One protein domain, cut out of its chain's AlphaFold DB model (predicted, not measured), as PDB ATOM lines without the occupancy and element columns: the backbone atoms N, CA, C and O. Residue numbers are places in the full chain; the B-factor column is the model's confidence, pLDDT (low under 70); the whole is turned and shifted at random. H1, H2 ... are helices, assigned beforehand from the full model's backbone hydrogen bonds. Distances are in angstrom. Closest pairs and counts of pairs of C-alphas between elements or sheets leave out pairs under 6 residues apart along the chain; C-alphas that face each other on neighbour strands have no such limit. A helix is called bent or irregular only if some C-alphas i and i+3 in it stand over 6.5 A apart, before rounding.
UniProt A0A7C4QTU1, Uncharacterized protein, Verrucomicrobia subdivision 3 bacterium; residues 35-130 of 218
ATOM      1  N   ALA A  35     -47.677 -19.948 120.118       88.50
ATOM      2  CA  ALA A  35     -46.515 -19.366 119.445       88.50
ATOM      3  C   ALA A  35     -46.111 -20.145 118.181       88.50
ATOM      4  O   ALA A  35     -45.895 -19.536 117.136       88.50
ATOM      5  N   GLU A  36     -46.067 -21.480 118.250       90.44
ATOM      6  CA  GLU A  36     -45.754 -22.335 117.093       90.44
ATOM      7  C   GLU A  36     -46.815 -22.207 115.994       90.44
ATOM      8  O   GLU A  36     -46.481 -22.081 114.820       90.44
ATOM      9  N   ILE A  37     -48.099 -22.158 116.368       91.44
ATOM     10  CA  ILE A  37     -49.202 -21.963 115.413       91.44
ATOM     11  C   ILE A  37     -49.083 -20.607 114.702       91.44
ATOM     12  O   ILE A  37     -49.308 -20.516 113.493       91.44
ATOM     13  N   LEU A  38     -48.742 -19.543 115.435       91.88
ATOM     14  CA  LEU A  38     -48.549 -18.216 114.849       91.88
ATOM     15  C   LEU A  38     -47.349 -18.177 113.901       91.88
ATOM     16  O   LEU A  38     -47.472 -17.598 112.823       91.88
ATOM     17  N   LEU A  39     -46.234 -18.816 114.267       93.19
ATOM     18  CA  LEU A  39     -45.054 -18.906 113.409       93.19
ATOM     19  C   LEU A  39     -45.367 -19.654 112.108       93.19
ATOM     20  O   LEU A  39     -45.093 -19.141 111.029       93.19
ATOM     21  N   GLU A  40     -46.033 -20.807 112.190       93.75
ATOM     22  CA  GLU A  40     -46.460 -21.551 110.998       93.75
ATOM     23  C   GLU A  40     -47.414 -20.731 110.126       93.75
ATOM     24  O   GLU A  40     -47.314 -20.743 108.901       93.75
ATOM     25  N   THR A  41     -48.331 -19.978 110.739       94.06
ATOM     26  CA  THR A  41     -49.240 -19.094 109.995       94.06
ATOM     27  C   THR A  41     -48.464 -17.992 109.273       94.06
ATOM     28  O   THR A  41     -48.757 -17.702 108.114       94.06
ATOM     29  N   GLN A  42     -47.461 -17.403 109.928       95.38
ATOM     30  CA  GLN A  42     -46.577 -16.413 109.321       95.38
ATOM     31  C   GLN A  42     -45.822 -17.013 108.126       95.38
ATOM     32  O   GLN A  42     -45.850 -16.436 107.044       95.38
ATOM     33  N   GLU A  43     -45.193 -18.179 108.285       95.94
ATOM     34  CA  GLU A  43     -44.452 -18.859 107.211       95.94
ATOM     35  C   GLU A  43     -45.347 -19.204 106.014       95.94
ATOM     36  O   GLU A  43     -44.967 -18.990 104.859       95.94
ATOM     37  N   LEU A  44     -46.566 -19.685 106.279       96.06
ATOM     38  CA  LEU A  44     -47.565 -19.925 105.242       96.06
ATOM     39  C   LEU A  44     -47.926 -18.629 104.516       96.06
ATOM     40  O   LEU A  44     -47.953 -18.611 103.291       96.06
ATOM     41  N   MET A  45     -48.163 -17.536 105.241       97.25
ATOM     42  CA  MET A  45     -48.513 -16.256 104.628       97.25
ATOM     43  C   MET A  45     -47.378 -15.715 103.754       97.25
ATOM     44  O   MET A  45     -47.641 -15.277 102.636       97.25
ATOM     45  N   ILE A  46     -46.125 -15.825 104.207       97.25
ATOM     46  CA  ILE A  46     -44.937 -15.451 103.425       97.25
ATOM     47  C   ILE A  46     -44.881 -16.244 102.116       97.25
ATOM     48  O   ILE A  46     -44.730 -15.656 101.044       97.25
ATOM     49  N   ARG A  47     -45.044 -17.569 102.194       97.06
ATOM     50  CA  ARG A  47     -44.963 -18.463 101.033       97.06
ATOM     51  C   ARG A  47     -46.105 -18.246 100.043       97.06
ATOM     52  O   ARG A  47     -45.862 -18.131  98.845       97.06
ATOM     53  N   GLU A  48     -47.343 -18.222 100.526       94.44
ATOM     54  CA  GLU A  48     -48.534 -18.188  99.670       94.44
ATOM     55  C   GLU A  48     -48.775 -16.793  99.076       94.44
ATOM     56  O   GLU A  48     -49.200 -16.683  97.926       94.44
ATOM     57  N   CYS A  49     -48.447 -15.727  99.816       96.50
ATOM     58  CA  CYS A  49     -48.564 -14.348  99.328       96.50
ATOM     59  C   CYS A  49     -47.304 -13.852  98.607       96.50
ATOM     60  O   CYS A  49     -47.317 -12.740  98.080       96.50
ATOM     61  N   LYS A  50     -46.230 -14.658  98.575       97.00
ATOM     62  CA  LYS A  50     -44.937 -14.322  97.958       97.00
ATOM     63  C   LYS A  50     -44.415 -12.961  98.432       97.00
ATOM     64  O   LYS A  50     -44.131 -12.085  97.621       97.00
ATOM     65  N   LEU A  51     -44.366 -12.786  99.750       97.06
ATOM     66  CA  LEU A  51     -44.001 -11.509 100.364       97.06
ATOM     67  C   LEU A  51     -42.528 -11.180 100.122       97.06
ATOM     68  O   LEU A  51     -41.669 -12.053 100.274       97.06
ATOM     69  N   ASP A  52     -42.238  -9.920  99.804       97.69
ATOM     70  CA  ASP A  52     -40.864  -9.420  99.737       97.69
ATOM     71  C   ASP A  52     -40.236  -9.264 101.138       97.69
ATOM     72  O   ASP A  52     -40.897  -9.427 102.165       97.69
ATOM     73  N   GLU A  53     -38.932  -8.986 101.199       97.56
ATOM     74  CA  GLU A  53     -38.191  -8.900 102.466       97.56
ATOM     75  C   GLU A  53     -38.718  -7.800 103.404       97.56
ATOM     76  O   GLU A  53     -38.743  -7.981 104.627       97.56
ATOM     77  N   GLU A  54     -39.179  -6.676 102.851       97.56
ATOM     78  CA  GLU A  54     -39.728  -5.566 103.631       97.56
ATOM     79  C   GLU A  54     -41.082  -5.953 104.237       97.56
ATOM     80  O   GLU A  54     -41.300  -5.808 105.447       97.56
ATOM     81  N   GLN A  55     -41.968  -6.540 103.430       97.75
ATOM     82  CA  GLN A  55     -43.242  -7.093 103.873       97.75
ATOM     83  C   GLN A  55     -43.041  -8.187 104.924       97.75
ATOM     84  O   GLN A  55     -43.745  -8.193 105.932       97.75
ATOM     85  N   GLN A  56     -42.066  -9.085 104.751       98.06
ATOM     86  CA  GLN A  56     -41.753 -10.138 105.724       98.06
ATOM     87  C   GLN A  56     -41.335  -9.567 107.084       98.06
ATOM     88  O   GLN A  56     -41.797 -10.046 108.127       98.06
ATOM     89  N   LYS A  57     -40.488  -8.528 107.091       97.56
ATOM     90  CA  LYS A  57     -40.070  -7.844 108.322       97.56
ATOM     91  C   LYS A  57     -41.263  -7.182 109.012       97.56
ATOM     92  O   LYS A  57     -41.482  -7.419 110.201       97.56
ATOM     93  N   ASN A  58     -42.064  -6.426 108.260       97.00
ATOM     94  CA  ASN A  58     -43.257  -5.760 108.780       97.00
ATOM     95  C   ASN A  58     -44.264  -6.778 109.335       97.00
ATOM     96  O   ASN A  58     -44.786  -6.604 110.438       97.00
ATOM     97  N   LEU A  59     -44.487  -7.883 108.618       97.31
ATOM     98  CA  LEU A  59     -45.374  -8.967 109.033       97.31
ATOM     99  C   LEU A  59     -44.933  -9.576 110.367       97.31
ATOM    100  O   LEU A  59     -45.757  -9.742 111.268       97.31
ATOM    101  N   LYS A  60     -43.633  -9.863 110.522       97.19
ATOM    102  CA  LYS A  60     -43.061 -10.421 111.756       97.19
ATOM    103  C   LYS A  60     -43.352  -9.539 112.970       97.19
ATOM    104  O   LYS A  60     -43.725 -10.046 114.027       97.19
ATOM    105  N   GLU A  61     -43.212  -8.223 112.824       97.06
ATOM    106  CA  GLU A  61     -43.518  -7.272 113.896       97.06
ATOM    107  C   GLU A  61     -45.008  -7.301 114.271       97.06
ATOM    108  O   GLU A  61     -45.338  -7.329 115.458       97.06
ATOM    109  N   LYS A  62     -45.922  -7.376 113.291       97.56
ATOM    110  CA  LYS A  62     -47.368  -7.460 113.576       97.56
ATOM    111  C   LYS A  62     -47.762  -8.790 114.228       97.56
ATOM    112  O   LYS A  62     -48.589  -8.803 115.141       97.56
ATOM    113  N   PHE A  63     -47.139  -9.898 113.825       96.88
ATOM    114  CA  PHE A  63     -47.337 -11.201 114.467       96.88
ATOM    115  C   PHE A  63     -46.827 -11.229 115.911       96.88
ATOM    116  O   PHE A  63     -47.484 -11.823 116.764       96.88
ATOM    117  N   LYS A  64     -45.725 -10.532 116.219       96.56
ATOM    118  CA  LYS A  64     -45.251 -10.370 117.602       96.56
ATOM    119  C   LYS A  64     -46.284  -9.648 118.473       96.56
ATOM    120  O   LYS A  64     -46.601 -10.129 119.555       96.56
ATOM    121  N   VAL A  65     -46.877  -8.560 117.974       96.44
ATOM    122  CA  VAL A  65     -47.959  -7.849 118.684       96.44
ATOM    123  C   VAL A  65     -49.157  -8.773 118.931       96.44
ATOM    124  O   VAL A  65     -49.709  -8.798 120.030       96.44
ATOM    125  N   LYS A  66     -49.540  -9.588 117.938       97.12
ATOM    126  CA  LYS A  66     -50.602 -10.594 118.103       97.12
ATOM    127  C   LYS A  66     -50.250 -11.637 119.167       97.12
ATOM    128  O   LYS A  66     -51.109 -11.999 119.969       97.12
ATOM    129  N   GLN A  67     -49.008 -12.116 119.180       96.19
ATOM    130  CA  GLN A  67     -48.520 -13.081 120.163       96.19
ATOM    131  C   GLN A  67     -48.574 -12.510 121.586       96.19
ATOM    132  O   GLN A  67     -49.052 -13.188 122.490       96.19
ATOM    133  N   GLU A  68     -48.136 -11.266 121.780       95.69
ATOM    134  CA  GLU A  68     -48.187 -10.576 123.074       95.69
ATOM    135  C   GLU A  68     -49.633 -10.365 123.547       95.69
ATOM    136  O   GLU A  68     -49.945 -10.645 124.705       95.69
ATOM    137  N   ALA A  69     -50.538  -9.962 122.648       95.56
ATOM    138  CA  ALA A  69     -51.959  -9.810 122.957       95.56
ATOM    139  C   ALA A  69     -52.618 -11.142 123.359       95.56
ATOM    140  O   ALA A  69     -53.373 -11.193 124.332       95.56
ATOM    141  N   LEU A  70     -52.307 -12.237 122.652       94.69
ATOM    142  CA  LEU A  70     -52.790 -13.571 123.016       94.69
ATOM    143  C   LEU A  70     -52.220 -14.040 124.349       94.69
ATOM    144  O   LEU A  70     -52.981 -14.538 125.171       94.69
ATOM    145  N   ALA A  71     -50.923 -13.849 124.593       94.62
ATOM    146  CA  ALA A  71     -50.298 -14.224 125.855       94.62
ATOM    147  C   ALA A  71     -50.901 -13.455 127.044       94.62
ATOM    148  O   ALA A  71     -51.171 -14.049 128.089       94.62
ATOM    149  N   ALA A  72     -51.165 -12.154 126.885       95.81
ATOM    150  CA  ALA A  72     -51.833 -11.347 127.903       95.81
ATOM    151  C   ALA A  72     -53.260 -11.852 128.172       95.81
ATOM    152  O   ALA A  72     -53.639 -12.075 129.322       95.81
ATOM    153  N   TRP A  73     -54.028 -12.122 127.113       95.69
ATOM    154  CA  TRP A  73     -55.381 -12.656 127.243       95.69
ATOM    155  C   TRP A  73     -55.403 -14.048 127.889       95.69
ATOM    156  O   TRP A  73     -56.236 -14.305 128.758       95.69
ATOM    157  N   GLU A  74     -54.488 -14.938 127.496       93.81
ATOM    158  CA  GLU A  74     -54.352 -16.296 128.038       93.81
ATOM    159  C   GLU A  74     -53.951 -16.269 129.519       93.81
ATOM    160  O   GLU A  74     -54.487 -17.051 130.301       93.81
ATOM    161  N   LYS A  75     -53.098 -15.327 129.942       95.00
ATOM    162  CA  LYS A  75     -52.750 -15.138 131.359       95.00
ATOM    163  C   LYS A  75     -53.967 -14.794 132.224       95.00
ATOM    164  O   LYS A  75     -54.059 -15.248 133.359       95.00
ATOM    165  N   GLU A  76     -54.891 -13.993 131.703       95.88
ATOM    166  CA  GLU A  76     -56.066 -13.527 132.448       95.88
ATOM    167  C   GLU A  76     -57.277 -14.468 132.340       95.88
ATOM    168  O   GLU A  76     -58.100 -14.551 133.256       95.88
ATOM    169  N   ASN A  77     -57.417 -15.158 131.205       95.94
ATOM    170  CA  ASN A  77     -58.646 -15.863 130.831       95.94
ATOM    171  C   ASN A  77     -58.432 -17.333 130.444       95.94
ATOM    172  O   ASN A  77     -59.415 -18.038 130.219       95.94
ATOM    173  N   GLY A  78     -57.187 -17.813 130.381       91.75
ATOM    174  CA  GLY A  78     -56.843 -19.140 129.866       91.75
ATOM    175  C   GLY A  78     -57.536 -20.283 130.604       91.75
ATOM    176  O   GLY A  78     -58.096 -21.169 129.964       91.75
ATOM    177  N   GLU A  79     -57.594 -20.236 131.937       94.06
ATOM    178  CA  GLU A  79     -58.287 -21.264 132.727       94.06
ATOM    179  C   GLU A  79     -59.799 -21.285 132.464       94.06
ATOM    180  O   GLU A  79     -60.389 -22.352 132.302       94.06
ATOM    181  N   LYS A  80     -60.431 -20.110 132.351       95.25
ATOM    182  CA  LYS A  80     -61.870 -19.991 132.061       95.25
ATOM    183  C   LYS A  80     -62.192 -20.477 130.653       95.25
ATOM    184  O   LYS A  80     -63.201 -21.147 130.444       95.25
ATOM    185  N   PHE A  81     -61.323 -20.156 129.699       93.19
ATOM    186  CA  PHE A  81     -61.447 -20.630 128.332       93.19
ATOM    187  C   PHE A  81     -61.325 -22.152 128.256       93.19
ATOM    188  O   PHE A  81     -62.206 -22.802 127.697       93.19
ATOM    189  N   LYS A  82     -60.304 -22.722 128.902       92.56
ATOM    190  CA  LYS A  82     -60.103 -24.172 128.974       92.56
ATOM    191  C   LYS A  82     -61.289 -24.883 129.632       92.56
ATOM    192  O   LYS A  82     -61.762 -25.888 129.113       92.56
ATOM    193  N   ALA A  83     -61.833 -24.330 130.717       92.81
ATOM    194  CA  ALA A  83     -63.032 -24.871 131.354       92.81
ATOM    195  C   ALA A  83     -64.247 -24.871 130.405       92.81
ATOM    196  O   ALA A  83     -65.011 -25.837 130.376       92.81
ATOM    197  N   ALA A  84     -64.418 -23.825 129.589       93.69
ATOM    198  CA  ALA A  84     -65.472 -23.778 128.576       93.69
ATOM    199  C   ALA A  84     -65.249 -24.802 127.444       93.69
ATOM    200  O   ALA A  84     -66.213 -25.416 126.978       93.69
ATOM    201  N   GLU A  85     -64.000 -25.029 127.021       93.12
ATOM    202  CA  GLU A  85     -63.651 -26.079 126.050       93.12
ATOM    203  C   GLU A  85     -63.984 -27.476 126.584       93.12
ATOM    204  O   GLU A  85     -64.657 -28.258 125.904       93.12
ATOM    205  N   GLU A  86     -63.586 -27.772 127.821       92.94
ATOM    206  CA  GLU A  86     -63.863 -29.048 128.485       92.94
ATOM    207  C   GLU A  86     -65.369 -29.266 128.687       92.94
ATOM    208  O   GLU A  86     -65.884 -30.346 128.380       92.94
ATOM    209  N   ALA A  87     -66.109 -28.232 129.105       93.06
ATOM    210  CA  ALA A  87     -67.563 -28.286 129.240       93.06
ATOM    211  C   ALA A  87     -68.254 -28.560 127.895       93.06
ATOM    212  O   ALA A  87     -69.150 -29.404 127.812       93.06
ATOM    213  N   ALA A  88     -67.817 -27.902 126.818       92.56
ATOM    214  CA  ALA A  88     -68.339 -28.148 125.478       92.56
ATOM    215  C   ALA A  88     -68.005 -29.563 124.980       92.56
ATOM    216  O   ALA A  88     -68.859 -30.225 124.382       92.56
ATOM    217  N   ALA A  89     -66.792 -30.058 125.238       92.94
ATOM    218  CA  ALA A  89     -66.383 -31.414 124.884       92.94
ATOM    219  C   ALA A  89     -67.184 -32.479 125.652       92.94
ATOM    220  O   ALA A  89     -67.598 -33.479 125.059       92.94
ATOM    221  N   ALA A  90     -67.447 -32.257 126.941       91.31
ATOM    222  CA  ALA A  90     -68.274 -33.132 127.765       91.31
ATOM    223  C   ALA A  90     -69.737 -33.129 127.298       91.31
ATOM    224  O   ALA A  90     -70.304 -34.193 127.045       91.31
ATOM    225  N   ALA A  91     -70.328 -31.948 127.082       93.25
ATOM    226  CA  ALA A  91     -71.714 -31.819 126.633       93.25
ATOM    227  C   ALA A  91     -71.958 -32.502 125.275       93.25
ATOM    228  O   ALA A  91     -72.994 -33.136 125.075       93.25
ATOM    229  N   ARG A  92     -70.981 -32.457 124.353       91.69
ATOM    230  CA  ARG A  92     -71.050 -33.161 123.055       91.69
ATOM    231  C   ARG A  92     -71.206 -34.678 123.184       91.69
ATOM    232  O   ARG A  92     -71.774 -35.285 122.281       91.69
ATOM    233  N   LYS A  93     -70.707 -35.282 124.266       91.50
ATOM    234  CA  LYS A  93     -70.830 -36.727 124.531       91.50
ATOM    235  C   LYS A  93     -72.167 -37.099 125.184       91.50
ATOM    236  O   LYS A  93     -72.520 -38.272 125.191       91.50
ATOM    237  N   GLY A  94     -72.893 -36.125 125.737       90.25
ATOM    238  CA  GLY A  94     -74.184 -36.332 126.391       90.25
ATOM    239  C   GLY A  94     -75.373 -36.353 125.424       90.25
ATOM    240  O   GLY A  94     -75.259 -36.020 124.243       90.25
ATOM    241  N   ALA A  95     -76.550 -36.711 125.944       91.88
ATOM    242  CA  ALA A  95     -77.814 -36.670 125.203       91.88
ATOM    243  C   ALA A  95     -78.572 -35.334 125.352       91.88
ATOM    244  O   ALA A  95     -79.433 -35.041 124.533       91.88
ATOM    245  N   ASP A  96     -78.232 -34.511 126.350       95.06
ATOM    246  CA  ASP A  96     -78.941 -33.261 126.652       95.06
ATOM    247  C   ASP A  96     -78.602 -32.143 125.646       95.06
ATOM    248  O   ASP A  96     -77.507 -31.571 125.642       95.06
ATOM    249  N   ASP A  97     -79.568 -31.821 124.788       94.25
ATOM    250  CA  ASP A  97     -79.433 -30.786 123.766       94.25
ATOM    251  C   ASP A  97     -79.413 -29.360 124.335       94.25
ATOM    252  O   ASP A  97     -78.752 -28.482 123.766       94.25
ATOM    253  N   ALA A  98     -80.070 -29.112 125.472       95.06
ATOM    254  CA  ALA A  98     -80.007 -27.819 126.144       95.06
ATOM    255  C   ALA A  98     -78.603 -27.589 126.720       95.06
ATOM    256  O   ALA A  98     -78.021 -26.518 126.514       95.06
ATOM    257  N   ALA A  99     -78.014 -28.617 127.340       93.75
ATOM    258  CA  ALA A  99     -76.637 -28.578 127.827       93.75
ATOM    259  C   ALA A  99     -75.627 -28.371 126.686       93.75
ATOM    260  O   ALA A  99     -74.745 -27.516 126.795       93.75
ATOM    261  N   LYS A 100     -75.786 -29.073 125.552       94.81
ATOM    262  CA  LYS A 100     -74.954 -28.864 124.349       94.81
ATOM    263  C   LYS A 100     -75.032 -27.432 123.838       94.81
ATOM    264  O   LYS A 100     -74.000 -26.831 123.543       94.81
ATOM    265  N   LYS A 101     -76.246 -26.886 123.715       95.44
ATOM    266  CA  LYS A 101     -76.461 -25.527 123.205       95.44
ATOM    267  C   LYS A 101     -75.838 -24.485 124.129       95.44
ATOM    268  O   LYS A 101     -75.192 -23.566 123.632       95.44
ATOM    269  N   LYS A 102     -76.001 -24.646 125.445       94.88
ATOM    270  CA  LYS A 102     -75.407 -23.754 126.446       94.88
ATOM    271  C   LYS A 102     -73.880 -23.789 126.384       94.88
ATOM    272  O   LYS A 102     -73.271 -22.758 126.134       94.88
ATOM    273  N   ALA A 103     -73.271 -24.972 126.480       94.94
ATOM    274  CA  ALA A 103     -71.814 -25.097 126.452       94.94
ATOM    275  C   ALA A 103     -71.201 -24.600 125.127       94.94
ATOM    276  O   ALA A 103     -70.124 -24.006 125.117       94.94
ATOM    277  N   ALA A 104     -71.897 -24.787 123.999       93.31
ATOM    278  CA  ALA A 104     -71.475 -24.228 122.716       93.31
ATOM    279  C   ALA A 104     -71.560 -22.692 122.672       93.31
ATOM    280  O   ALA A 104     -70.693 -22.059 122.069       93.31
ATOM    281  N   ALA A 105     -72.586 -22.090 123.284       95.12
ATOM    282  CA  ALA A 105     -72.718 -20.639 123.382       95.12
ATOM    283  C   ALA A 105     -71.631 -20.038 124.284       95.12
ATOM    284  O   ALA A 105     -70.976 -19.084 123.866       95.12
ATOM    285  N   ASP A 106     -71.381 -20.649 125.444       93.69
ATOM    286  CA  ASP A 106     -70.346 -20.219 126.390       93.69
ATOM    287  C   ASP A 106     -68.955 -20.283 125.738       93.69
ATOM    288  O   ASP A 106     -68.199 -19.311 125.757       93.69
ATOM    289  N   LEU A 107     -68.628 -21.395 125.065       94.38
ATOM    290  CA  LEU A 107     -67.371 -21.514 124.323       94.38
ATOM    291  C   LEU A 107     -67.258 -20.452 123.217       94.38
ATOM    292  O   LEU A 107     -66.206 -19.833 123.057       94.38
ATOM    293  N   LYS A 108     -68.340 -20.208 122.465       94.69
ATOM    294  CA  LYS A 108     -68.364 -19.188 121.408       94.69
ATOM    295  C   LYS A 108     -68.136 -17.781 121.967       94.69
ATOM    296  O   LYS A 108     -67.454 -16.982 121.327       94.69
ATOM    297  N   GLU A 109     -68.686 -17.466 123.137       94.88
ATOM    298  CA  GLU A 109     -68.458 -16.183 123.803       94.88
ATOM    299  C   GLU A 109     -66.969 -15.984 124.106       94.88
ATOM    300  O   GLU A 109     -66.400 -14.945 123.764       94.88
ATOM    301  N   TRP A 110     -66.307 -16.992 124.674       93.56
ATOM    302  CA  TRP A 110     -64.875 -16.905 124.951       93.56
ATOM    303  C   TRP A 110     -64.025 -16.821 123.685       93.56
ATOM    304  O   TRP A 110     -63.090 -16.023 123.637       93.56
ATOM    305  N   GLN A 111     -64.375 -17.570 122.638       93.31
ATOM    306  CA  GLN A 111     -63.729 -17.440 121.328       93.31
ATOM    307  C   GLN A 111     -63.872 -16.017 120.771       93.31
ATOM    308  O   GLN A 111     -62.905 -15.465 120.251       93.31
ATOM    309  N   SER A 112     -65.044 -15.392 120.931       93.56
ATOM    310  CA  SER A 112     -65.271 -13.999 120.534       93.56
ATOM    311  C   SER A 112     -64.407 -13.029 121.339       93.56
ATOM    312  O   SER A 112     -63.823 -12.120 120.756       93.56
ATOM    313  N   LYS A 113     -64.290 -13.212 122.659       93.75
ATOM    314  CA  LYS A 113     -63.421 -12.374 123.506       93.75
ATOM    315  C   LYS A 113     -61.952 -12.510 123.111       93.75
ATOM    316  O   LYS A 113     -61.255 -11.505 123.013       93.75
ATOM    317  N   ARG A 114     -61.496 -13.735 122.825       94.12
ATOM    318  CA  ARG A 114     -60.137 -13.993 122.330       94.12
ATOM    319  C   ARG A 114     -59.888 -13.301 120.988       94.12
ATOM    320  O   ARG A 114     -58.865 -12.649 120.828       94.12
ATOM    321  N   ALA A 115     -60.839 -13.386 120.055       93.50
ATOM    322  CA  ALA A 115     -60.749 -12.713 118.759       93.50
ATOM    323  C   ALA A 115     -60.748 -11.180 118.891       93.50
ATOM    324  O   ALA A 115     -60.011 -10.497 118.188       93.50
ATOM    325  N   GLN A 116     -61.532 -10.621 119.815       94.19
ATOM    326  CA  GLN A 116     -61.517  -9.181 120.097       94.19
ATOM    327  C   GLN A 116     -60.160  -8.717 120.635       94.19
ATOM    328  O   GLN A 116     -59.690  -7.657 120.230       94.19
ATOM    329  N   ALA A 117     -59.509  -9.521 121.481       93.94
ATOM    330  CA  ALA A 117     -58.180  -9.212 122.003       93.94
ATOM    331  C   ALA A 117     -57.111  -9.128 120.897       93.94
ATOM    332  O   ALA A 117     -56.154  -8.369 121.030       93.94
ATOM    333  N   THR A 118     -57.282  -9.856 119.786       94.38
ATOM    334  CA  THR A 118     -56.338  -9.837 118.656       94.38
ATOM    335  C   THR A 118     -56.785  -8.997 117.468       94.38
ATOM    336  O   THR A 118     -55.983  -8.789 116.562       94.38
ATOM    337  N   ALA A 119     -58.010  -8.466 117.463       94.31
ATOM    338  CA  ALA A 119     -58.615  -7.844 116.284       94.31
ATOM    339  C   ALA A 119     -57.770  -6.709 115.677       94.31
ATOM    340  O   ALA A 119     -57.662  -6.595 114.457       94.31
ATOM    341  N   ALA A 120     -57.139  -5.883 116.518       94.38
ATOM    342  CA  ALA A 120     -56.259  -4.813 116.052       94.38
ATOM    343  C   ALA A 120     -54.987  -5.358 115.378       94.38
ATOM    344  O   ALA A 120     -54.584  -4.858 114.329       94.38
ATOM    345  N   ALA A 121     -54.381  -6.403 115.948       95.06
ATOM    346  CA  ALA A 121     -53.200  -7.042 115.376       95.06
ATOM    347  C   ALA A 121     -53.542  -7.803 114.085       95.06
ATOM    348  O   ALA A 121     -52.797  -7.721 113.113       95.06
ATOM    349  N   ASP A 122     -54.699  -8.471 114.040       94.75
ATOM    350  CA  ASP A 122     -55.211  -9.140 112.839       94.75
ATOM    351  C   ASP A 122     -55.426  -8.146 111.695       94.75
ATOM    352  O   ASP A 122     -55.005  -8.396 110.565       94.75
ATOM    353  N   LYS A 123     -56.007  -6.978 111.991       94.75
ATOM    354  CA  LYS A 123     -56.139  -5.889 111.019       94.75
ATOM    355  C   LYS A 123     -54.772  -5.402 110.529       94.75
ATOM    356  O   LYS A 123     -54.568  -5.310 109.323       94.75
ATOM    357  N   ALA A 124     -53.831  -5.155 111.440       95.88
ATOM    358  CA  ALA A 124     -52.494  -4.692 111.080       95.88
ATOM    359  C   ALA A 124     -51.721  -5.712 110.224       95.88
ATOM    360  O   ALA A 124     -50.976  -5.315 109.337       95.88
ATOM    361  N   ILE A 125     -51.913  -7.017 110.452       96.94
ATOM    362  CA  ILE A 125     -51.365  -8.088 109.604       96.94
ATOM    363  C   ILE A 125     -51.923  -7.984 108.178       96.94
ATOM    364  O   ILE A 125     -51.160  -8.026 107.217       96.94
ATOM    365  N   GLN A 126     -53.237  -7.803 108.029       95.75
ATOM    366  CA  GLN A 126     -53.875  -7.671 106.713       95.75
ATOM    367  C   GLN A 126     -53.462  -6.394 105.968       95.75
ATOM    368  O   GLN A 126     -53.495  -6.364 104.741       95.75
ATOM    369  N   GLU A 127     -53.074  -5.340 106.682       96.62
ATOM    370  CA  GLU A 127     -52.602  -4.083 106.090       96.62
ATOM    371  C   GLU A 127     -51.177  -4.174 105.519       96.62
ATOM    372  O   GLU A 127     -50.809  -3.333 104.705       96.62
ATOM    373  N   VAL A 128     -50.393  -5.199 105.882       97.62
ATOM    374  CA  VAL A 128     -49.079  -5.474 105.258       97.62
ATOM    375  C   VAL A 128     -49.238  -5.995 103.824       97.62
ATOM    376  O   VAL A 128     -48.340  -5.849 102.993       97.62
ATOM    377  N   LEU A 129     -50.380  -6.619 103.536       97.12
ATOM    378  CA  LEU A 129     -50.659  -7.280 102.270       97.12
ATOM    379  C   LEU A 129     -51.261  -6.299 101.258       97.12
ATOM    380  O   LEU A 129     -52.170  -5.525 101.578       97.12
ATOM    381  N   SER A 130     -50.825  -6.400 100.002       97.00
ATOM    382  CA  SER A 130     -51.534  -5.785  98.879       97.00
ATOM    383  C   SER A 130     -52.927  -6.405  98.704       97.00
ATOM    384  O   SER A 130     -53.234  -7.467  99.247       97.00
TER     385      SER A 130
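Overview. This is residues 35 to 130 of the 218 residues of an uncharacterized protein of Verrucomicrobia subdivision 3 bacterium (UniProt A0A7C4QTU1). H2 and H3 lie side by side, bent into a V: H2b beside H3a, H2a beside H3b. H1 folds back on H2a. The printed part has 96 residues with three named helices, H1, H2, H3 in order, class all helix, and is loose: radius of gyration of the C-alphas 16.9 A, spans 53 by 27 by 20 A.

Along the chain. Find C-alpha 53 at (-38.191, -8.900, 102.466), where H2, residues 53 to 93, begins. H2 and H3, residues 97 to 127, are each one helix by hydrogen bonds, but bent: C-alphas 76 and 79 are 8.1 A apart, 117 and 120 7.6 A. Arms are H2a to 76, 35.2 A; H2b from 79; H3a to 117, 30.3 A; H3b from 120, ending at (-52.602, -4.083, 106.090). H1 is residues 35 to 49.

Arrangement. H2a residues 59 to 66 touch H3b; closest C-alphas, Lys 66 and Ala 121, 5.2 A. Hairpin H2b and H3a touch at Ala 88 and Ala 103, closest C-alphas, 4.7 A. H1 and H2a residues 56 to 67 form another. O i to N i+4 pairs are within hydrogen-bond range throughout H1, H2a, H3a, H3b; H2b has 10 of 11.

Size, cuts and confidence. Residues 93 to 98 stand free. Both links are tight. The printed part has no cut; no printed residue is under 70.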